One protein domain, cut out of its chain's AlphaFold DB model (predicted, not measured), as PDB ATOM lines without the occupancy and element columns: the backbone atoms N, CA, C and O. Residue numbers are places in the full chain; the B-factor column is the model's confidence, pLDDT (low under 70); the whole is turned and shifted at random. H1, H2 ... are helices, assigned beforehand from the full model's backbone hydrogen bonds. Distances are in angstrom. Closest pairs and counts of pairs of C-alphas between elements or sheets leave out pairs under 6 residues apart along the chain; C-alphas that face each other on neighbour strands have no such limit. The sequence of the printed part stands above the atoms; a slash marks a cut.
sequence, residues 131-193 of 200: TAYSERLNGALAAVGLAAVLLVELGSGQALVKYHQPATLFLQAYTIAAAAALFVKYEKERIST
ATOM      1  N   THR A 131     289.605 311.065 144.477       81.94
ATOM      2  CA  THR A 131     289.890 312.472 144.799       81.94
ATOM      3  C   THR A 131     291.288 312.853 144.292       81.94
ATOM      4  O   THR A 131     292.193 312.011 144.316       81.94
ATOM      5  N   ALA A 132     291.517 314.121 143.935       80.56
ATOM      6  CA  ALA A 132     292.834 314.597 143.490       80.56
ATOM      7  C   ALA A 132     293.973 314.274 144.485       80.56
ATOM      8  O   ALA A 132     295.124 314.090 144.092       80.56
ATOM      9  N   TYR A 133     293.667 314.177 145.785       78.94
ATOM     10  CA  TYR A 133     294.625 313.741 146.804       78.94
ATOM     11  C   TYR A 133     294.974 312.251 146.659       78.94
ATOM     12  O   TYR A 133     296.150 311.896 146.612       78.94
ATOM     13  N   SER A 134     293.972 311.383 146.515       81.06
ATOM     14  CA  SER A 134     294.189 309.945 146.295       81.06
ATOM     15  C   SER A 134     294.840 309.627 144.947       81.06
ATOM     16  O   SER A 134     295.643 308.703 144.882       81.06
ATOM     17  N   GLU A 135     294.569 310.402 143.894       85.00
ATOM     18  CA  GLU A 135     295.249 310.253 142.601       85.00
ATOM     19  C   GLU A 135     296.748 310.534 142.715       85.00
ATOM     20  O   GLU A 135     297.565 309.768 142.208       85.00
ATOM     21  N   ARG A 136     297.122 311.596 143.443       87.50
ATOM     22  CA  ARG A 136     298.530 311.926 143.713       87.50
ATOM     23  C   ARG A 136     299.210 310.854 144.549       87.50
ATOM     24  O   ARG A 136     300.342 310.489 144.254       87.50
ATOM     25  N   LEU A 137     298.528 310.342 145.571       85.69
ATOM     26  CA  LEU A 137     299.068 309.305 146.451       85.69
ATOM     27  C   LEU A 137     299.289 307.989 145.697       85.69
ATOM     28  O   LEU A 137     300.362 307.397 145.783       85.69
ATOM     29  N   ASN A 138     298.303 307.571 144.902       87.88
ATOM     30  CA  ASN A 138     298.405 306.371 144.081       87.88
ATOM     31  C   ASN A 138     299.456 306.533 142.969       87.88
ATOM     32  O   ASN A 138     300.279 305.648 142.757       87.88
ATOM     33  N   GLY A 139     299.495 307.695 142.310       90.75
ATOM     34  CA  GLY A 139     300.509 308.016 141.305       90.75
ATOM     35  C   GLY A 139     301.929 308.032 141.877       90.75
ATOM     36  O   GLY A 139     302.846 307.509 141.250       90.75
ATOM     37  N   ALA A 140     302.116 308.567 143.088       88.75
ATOM     38  CA  ALA A 140     303.404 308.556 143.777       88.75
ATOM     39  C   ALA A 140     303.844 307.131 144.146       88.75
ATOM     40  O   ALA A 140     304.988 306.762 143.887       88.75
ATOM     41  N   LEU A 141     302.938 306.311 144.688       88.19
ATOM     42  CA  LEU A 141     303.218 304.903 144.988       88.19
ATOM     43  C   LEU A 141     303.574 304.113 143.722       88.19
ATOM     44  O   LEU A 141     304.542 303.353 143.730       88.19
ATOM     45  N   ALA A 142     302.850 304.334 142.624       91.62
ATOM     46  CA  ALA A 142     303.139 303.705 141.340       91.62
ATOM     47  C   ALA A 142     304.507 304.131 140.781       91.62
ATOM     48  O   ALA A 142     305.273 303.283 140.329       91.62
ATOM     49  N   ALA A 143     304.850 305.422 140.854       90.62
ATOM     50  CA  ALA A 143     306.145 305.929 140.404       90.62
ATOM     51  C   ALA A 143     307.310 305.355 141.226       90.62
ATOM     52  O   ALA A 143     308.319 304.950 140.652       90.62
ATOM     53  N   VAL A 144     307.159 305.270 142.552       91.00
ATOM     54  CA  VAL A 144     308.157 304.650 143.440       91.00
ATOM     55  C   VAL A 144     308.307 303.160 143.137       91.00
ATOM     56  O   VAL A 144     309.432 302.679 143.022       91.00
ATOM     57  N   GLY A 145     307.199 302.435 142.954       89.69
ATOM     58  CA  GLY A 145     307.225 301.018 142.589       89.69
ATOM     59  C   GLY A 145     307.920 300.769 141.248       89.69
ATOM     60  O   GLY A 145     308.778 299.895 141.150       89.69
ATOM     61  N   LEU A 146     307.619 301.583 140.234       90.69
ATOM     62  CA  LEU A 146     308.251 301.490 138.918       90.69
ATOM     63  C   LEU A 146     309.747 301.825 138.982       90.69
ATOM     64  O   LEU A 146     310.563 301.094 138.425       90.69
ATOM     65  N   ALA A 147     310.124 302.885 139.700       90.94
ATOM     66  CA  ALA A 147     311.525 303.245 139.899       90.94
ATOM     67  C   ALA A 147     312.306 302.138 140.623       90.94
ATOM     68  O   ALA A 147     313.443 301.850 140.257       90.94
ATOM     69  N   ALA A 148     311.690 301.487 141.614       88.00
ATOM     70  CA  ALA A 148     312.304 300.382 142.342       88.00
ATOM     71  C   ALA A 148     312.574 299.170 141.436       88.00
ATOM     72  O   ALA A 148     313.673 298.618 141.481       88.00
ATOM     73  N   VAL A 149     311.617 298.788 140.582       86.94
ATOM     74  CA  VAL A 149     311.807 297.682 139.624       86.94
ATOM     75  C   VAL A 149     312.927 298.010 138.637       86.94
ATOM     76  O   VAL A 149     313.836 297.201 138.472       86.94
ATOM     77  N   LEU A 150     312.931 299.218 138.063       88.06
ATOM     78  CA  LEU A 150     313.983 299.641 137.132       88.06
ATOM     79  C   LEU A 150     315.373 299.663 137.779       88.06
ATOM     80  O   LEU A 150     316.344 299.239 137.160       88.06
ATOM     81  N   LEU A 151     315.487 300.135 139.023       86.12
ATOM     82  CA  LEU A 151     316.757 300.132 139.754       86.12
ATOM     83  C   LEU A 151     317.272 298.712 139.995       86.12
ATOM     84  O   LEU A 151     318.472 298.477 139.860       86.12
ATOM     85  N   VAL A 152     316.390 297.766 140.329       83.75
ATOM     86  CA  VAL A 152     316.798 296.368 140.510       83.75
ATOM     87  C   VAL A 152     317.218 295.741 139.186       83.75
ATOM     88  O   VAL A 152     318.253 295.080 139.139       83.75
ATOM     89  N   GLU A 153     316.478 295.978 138.107       84.94
ATOM     90  CA  GLU A 153     316.822 295.438 136.788       84.94
ATOM     91  C   GLU A 153     318.153 295.995 136.268       84.94
ATOM     92  O   GLU A 153     318.989 295.232 135.782       84.94
ATOM     93  N   LEU A 154     318.401 297.298 136.431       84.56
ATOM     94  CA  LEU A 154     319.676 297.924 136.061       84.56
ATOM     95  C   LEU A 154     320.830 297.481 136.969       84.56
ATOM     96  O   LEU A 154     321.951 297.316 136.494       84.56
ATOM     97  N   GLY A 155     320.574 297.295 138.265       79.62
ATOM     98  CA  GLY A 155     321.592 296.896 139.236       79.62
ATOM     99  C   GLY A 155     321.993 295.424 139.134       79.62
ATOM    100  O   GLY A 155     323.163 295.097 139.319       79.62
ATOM    101  N   SER A 156     321.045 294.533 138.833       78.50
ATOM    102  CA  SER A 156     321.291 293.086 138.777       78.50
ATOM    103  C   SER A 156     321.492 292.552 137.354       78.50
ATOM    104  O   SER A 156     321.961 291.424 137.204       78.50
ATOM    105  N   GLY A 157     321.101 293.298 136.311       75.50
ATOM    106  CA  GLY A 157     321.151 292.845 134.914       75.50
ATOM    107  C   GLY A 157     320.265 291.626 134.615       75.50
ATOM    108  O   GLY A 157     320.426 290.970 133.584       75.50
ATOM    109  N   GLN A 158     319.356 291.276 135.526       75.06
ATOM    110  CA  GLN A 158     318.394 290.183 135.412       75.06
ATOM    111  C   GLN A 158     317.027 290.681 135.887       75.06
ATOM    112  O   GLN A 158     316.933 291.549 136.751       75.06
ATOM    113  N   ALA A 159     315.955 290.111 135.335       74.56
ATOM    114  CA  ALA A 159     314.607 290.421 135.797       74.56
ATOM    115  C   ALA A 159     314.446 290.027 137.277       74.56
ATOM    116  O   ALA A 159     314.833 288.922 137.675       74.56
ATOM    117  N   LEU A 160     313.824 290.906 138.073       70.00
ATOM    118  CA  LEU A 160     313.614 290.753 139.523       70.00
ATOM    119  C   LEU A 160     313.060 289.367 139.903       70.00
ATOM    120  O   LEU A 160     313.486 288.766 140.889       70.00
ATOM    121  N   VAL A 161     312.148 288.850 139.076       70.88
ATOM    122  CA  VAL A 161     311.439 287.574 139.266       70.88
ATOM    123  C   VAL A 161     312.364 286.356 139.152       70.88
ATOM    124  O   VAL A 161     312.089 285.322 139.751       70.88
ATOM    125  N   LYS A 162     313.469 286.461 138.405       76.19
ATOM    126  CA  LYS A 162     314.427 285.361 138.211       76.19
ATOM    127  C   LYS A 162     315.549 285.371 139.251       76.19
ATOM    128  O   LYS A 162     316.139 284.331 139.521       76.19
ATOM    129  N   TYR A 163     315.857 286.541 139.809       73.00
ATOM    130  CA  TYR A 163     317.000 286.726 140.705       73.00
ATOM    131  C   TYR A 163     316.670 286.437 142.179       73.00
ATOM    132  O   TYR A 163     317.534 285.965 142.913       73.00
ATOM    133  N   HIS A 164     315.432 286.683 142.621       79.69
ATOM    134  CA  HIS A 164     315.032 286.474 144.016       79.69
ATOM    135  C   HIS A 164     314.175 285.221 144.213       79.69
ATOM    136  O   HIS A 164     313.324 284.880 143.394       79.69
ATOM    137  N   GLN A 165     314.362 284.568 145.364       85.94
ATOM    138  CA  GLN A 165     313.489 283.492 145.821       85.94
ATOM    139  C   GLN A 165     312.071 284.064 146.033       85.94
ATOM    140  O   GLN A 165     311.926 285.090 146.697       85.94
ATOM    141  N   PRO A 166     310.998 283.442 145.513       82.88
ATOM    142  CA  PRO A 166     309.666 284.049 145.537       82.88
ATOM    143  C   PRO A 166     309.182 284.375 146.957       82.88
ATOM    144  O   PRO A 166     308.531 285.396 147.164       82.88
ATOM    145  N   ALA A 167     309.561 283.573 147.957       84.62
ATOM    146  CA  ALA A 167     309.203 283.827 149.351       84.62
ATOM    147  C   ALA A 167     309.756 285.161 149.887       84.62
ATOM    148  O   ALA A 167     309.066 285.850 150.640       84.62
ATOM    149  N   THR A 168     310.966 285.562 149.482       84.62
ATOM    150  CA  THR A 168     311.551 286.834 149.932       84.62
ATOM    151  C   THR A 168     310.877 288.026 149.260       84.62
ATOM    152  O   THR A 168     310.611 289.020 149.935       84.62
ATOM    153  N   LEU A 169     310.496 287.903 147.984       84.12
ATOM    154  CA  LEU A 169     309.712 288.925 147.279       84.12
ATOM    155  C   LEU A 169     308.337 289.132 147.918       84.12
ATOM    156  O   LEU A 169     307.926 290.272 148.128       84.12
ATOM    157  N   PHE A 170     307.639 288.050 148.273       85.19
ATOM    158  CA  PHE A 170     306.342 288.154 148.944       85.19
ATOM    159  C   PHE A 170     306.454 288.844 150.300       85.19
ATOM    160  O   PHE A 170     305.637 289.709 150.615       85.19
ATOM    161  N   LEU A 171     307.483 288.519 151.086       88.75
ATOM    162  CA  LEU A 171     307.690 289.149 152.386       88.75
ATOM    163  C   LEU A 171     308.044 290.640 152.254       88.75
ATOM    164  O   LEU A 171     307.538 291.466 153.015       88.75
ATOM    165  N   GLN A 172     308.860 291.007 151.264       85.88
ATOM    166  CA  GLN A 172     309.199 292.403 150.966       85.88
ATOM    167  C   GLN A 172     307.979 293.195 150.484       85.88
ATOM    168  O   GLN A 172     307.704 294.279 150.994       85.88
ATOM    169  N   ALA A 173     307.195 292.644 149.558       86.94
ATOM    170  CA  ALA A 173     305.982 293.296 149.080       86.94
ATOM    171  C   ALA A 173     304.954 293.466 150.210       86.94
ATOM    172  O   ALA A 173     304.383 294.543 150.365       86.94
ATOM    173  N   TYR A 174     304.763 292.435 151.040       91.12
ATOM    174  CA  TYR A 174     303.841 292.476 152.174       91.12
ATOM    175  C   TYR A 174     304.250 293.519 153.219       91.12
ATOM    176  O   TYR A 174     303.415 294.292 153.681       91.12
ATOM    177  N   THR A 175     305.536 293.580 153.572       90.44
ATOM    178  CA  THR A 175     306.038 294.561 154.549       90.44
ATOM    179  C   THR A 175     305.922 295.994 154.031       90.44
ATOM    180  O   THR A 175     305.469 296.867 154.773       90.44
ATOM    181  N   ILE A 176     306.232 296.241 152.752       89.88
ATOM    182  CA  ILE A 176     306.048 297.558 152.119       89.88
ATOM    183  C   ILE A 176     304.561 297.931 152.060       89.88
ATOM    184  O   ILE A 176     304.201 299.058 152.398       89.88
ATOM    185  N   ALA A 177     303.682 296.995 151.697       89.50
ATOM    186  CA  ALA A 177     302.240 297.227 151.664       89.50
ATOM    187  C   ALA A 177     301.669 297.528 153.059       89.50
ATOM    188  O   ALA A 177     300.876 298.459 153.214       89.50
ATOM    189  N   ALA A 178     302.103 296.797 154.089       90.44
ATOM    190  CA  ALA A 178     301.705 297.043 155.473       90.44
ATOM    191  C   ALA A 178     302.173 298.423 155.964       90.44
ATOM    192  O   ALA A 178     301.392 299.165 156.561       90.44
ATOM    193  N   ALA A 179     303.416 298.810 155.661       90.31
ATOM    194  CA  ALA A 179     303.939 300.135 155.989       90.31
ATOM    195  C   ALA A 179     303.182 301.254 155.251       90.31
ATOM    196  O   ALA A 179     302.834 302.266 155.861       90.31
ATOM    197  N   ALA A 180     302.861 301.058 153.970       85.69
ATOM    198  CA  ALA A 180     302.059 302.000 153.195       85.69
ATOM    199  C   ALA A 180     300.642 302.150 153.770       85.69
ATOM    200  O   ALA A 180     300.142 303.266 153.889       85.69
ATOM    201  N   ALA A 181     300.009 301.055 154.197       86.88
ATOM    202  CA  ALA A 181     298.698 301.099 154.841       86.88
ATOM    203  C   ALA A 181     298.730 301.873 156.170       86.88
ATOM    204  O   ALA A 181     297.842 302.689 156.430       86.88
ATOM    205  N   LEU A 182     299.769 301.672 156.989       89.25
ATOM    206  CA  LEU A 182     299.982 302.453 158.211       89.25
ATOM    207  C   LEU A 182     300.214 303.935 157.906       89.25
ATOM    208  O   LEU A 182     299.650 304.787 158.587       89.25
ATOM    209  N   PHE A 183     300.981 304.249 156.861       85.56
ATOM    210  CA  PHE A 183     301.216 305.625 156.425       85.56
ATOM    211  C   PHE A 183     299.926 306.311 155.960       85.56
ATOM    212  O   PHE A 183     299.633 307.425 156.384       85.56
ATOM    213  N   VAL A 184     299.110 305.634 155.150       84.94
ATOM    214  CA  VAL A 184     297.811 306.159 154.700       84.94
ATOM    215  C   VAL A 184     296.869 306.368 155.885       84.94
ATOM    216  O   VAL A 184     296.177 307.383 155.954       84.94
ATOM    217  N   LYS A 185     296.853 305.434 156.842       87.31
ATOM    218  CA  LYS A 185     296.079 305.579 158.078       87.31
ATOM    219  C   LYS A 185     296.547 306.788 158.893       87.31
ATOM    220  O   LYS A 185     295.710 307.579 159.315       87.31
ATOM    221  N   TYR A 186     297.854 306.964 159.055       87.81
ATOM    222  CA  TYR A 186     298.434 308.110 159.754       87.81
ATOM    223  C   TYR A 186     298.098 309.441 159.068       87.81
ATOM    224  O   TYR A 186     297.659 310.381 159.726       87.81
ATOM    225  N   GLU A 187     298.240 309.525 157.744       82.69
ATOM    226  CA  GLU A 187     297.857 310.710 156.968       82.69
ATOM    227  C   GLU A 187     296.369 311.035 157.135       82.69
ATOM    228  O   GLU A 187     295.999 312.194 157.327       82.69
ATOM    229  N   LYS A 188     295.512 310.007 157.143       80.00
ATOM    230  CA  LYS A 188     294.076 310.167 157.376       80.00
ATOM    231  C   LYS A 188     293.780 310.699 158.778       80.00
ATOM    232  O   LYS A 188     292.984 311.623 158.897       80.00
ATOM    233  N   GLU A 189     294.419 310.152 159.812       79.19
ATOM    234  CA  GLU A 189     294.239 310.589 161.204       79.19
ATOM    235  C   GLU A 189     294.788 312.002 161.447       79.19
ATOM    236  O   GLU A 189     294.182 312.785 162.178       79.19
ATOM    237  N   ARG A 190     295.887 312.375 160.783       77.25
ATOM    238  CA  ARG A 190     296.458 313.727 160.858       77.25
ATOM    239  C   ARG A 190     295.555 314.783 160.213       77.25
ATOM    240  O   ARG A 190     295.533 315.923 160.666       77.25
ATOM    241  N   ILE A 191     294.855 314.428 159.134       68.62
ATOM    242  CA  ILE A 191     293.982 315.349 158.382       68.62
ATOM    243  C   ILE A 191     292.546 315.339 158.932       68.62
ATOM    244  O   ILE A 191     291.807 316.302 158.728       68.62
ATOM    245  N   SER A 192     292.131 314.294 159.655       66.06
ATOM    246  CA  SER A 192     290.797 314.223 160.250       66.06
ATOM    247  C   SER A 192     290.674 315.149 161.460       66.06
ATOM    248  O   SER A 192     290.938 314.762 162.597       66.06
ATOM    249  N   THR A 193     290.209 316.372 161.232       56.31
ATOM    250  CA  THR A 193     289.571 317.169 162.279       56.31
ATOM    251  C   THR A 193     288.170 316.607 162.508       56.31
ATOM    252  O   THR A 193     287.289 316.697 161.653       56.31
TER     253      THR A 193
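This is residues 131 to 193 of the 200 residues of the protein "Hypothetical protein" of Miscanthus lutarioriparius (UniProt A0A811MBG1). Two long helices, H3 and H1, make the arms of an open U, with a gap between them and short H2 at the closed end. The printed part has 63 residues, with three named helices in the order H1, H2, H3 and no named strand: the class is all helix. It is loose, with a radius of gyration of the C-alphas of 14.8 A and spans of 48 by 22 by 15 A.

Start at H3, residues 166 to 191, which touches no helix. H2, residues 160 to 163, and H3 meet only through their link. H1, residues 132 to 156, touches H2 with residues 149 to 156 alone; the closest C-alphas, of Glu 153 and Leu 160, are 6.3 A apart. H1 and H3 are apart. In H1 and H3 every O i to N i+4 pair is within hydrogen-bond range; H2 is too short for such a pair.

Find C-alpha 166 at (309.666, 284.049, 145.537); from there H3 runs 37.3 A to C-alpha 191. H1 runs 36.0 A from C-alpha 132 at (292.834, 314.597, 143.490).

The farthest C-alphas, of Gly 157 and Thr 193, are 48.4 A apart. The printed part has no cut, and both links are tight. Look at residues 191 to 193 for pLDDT under 70.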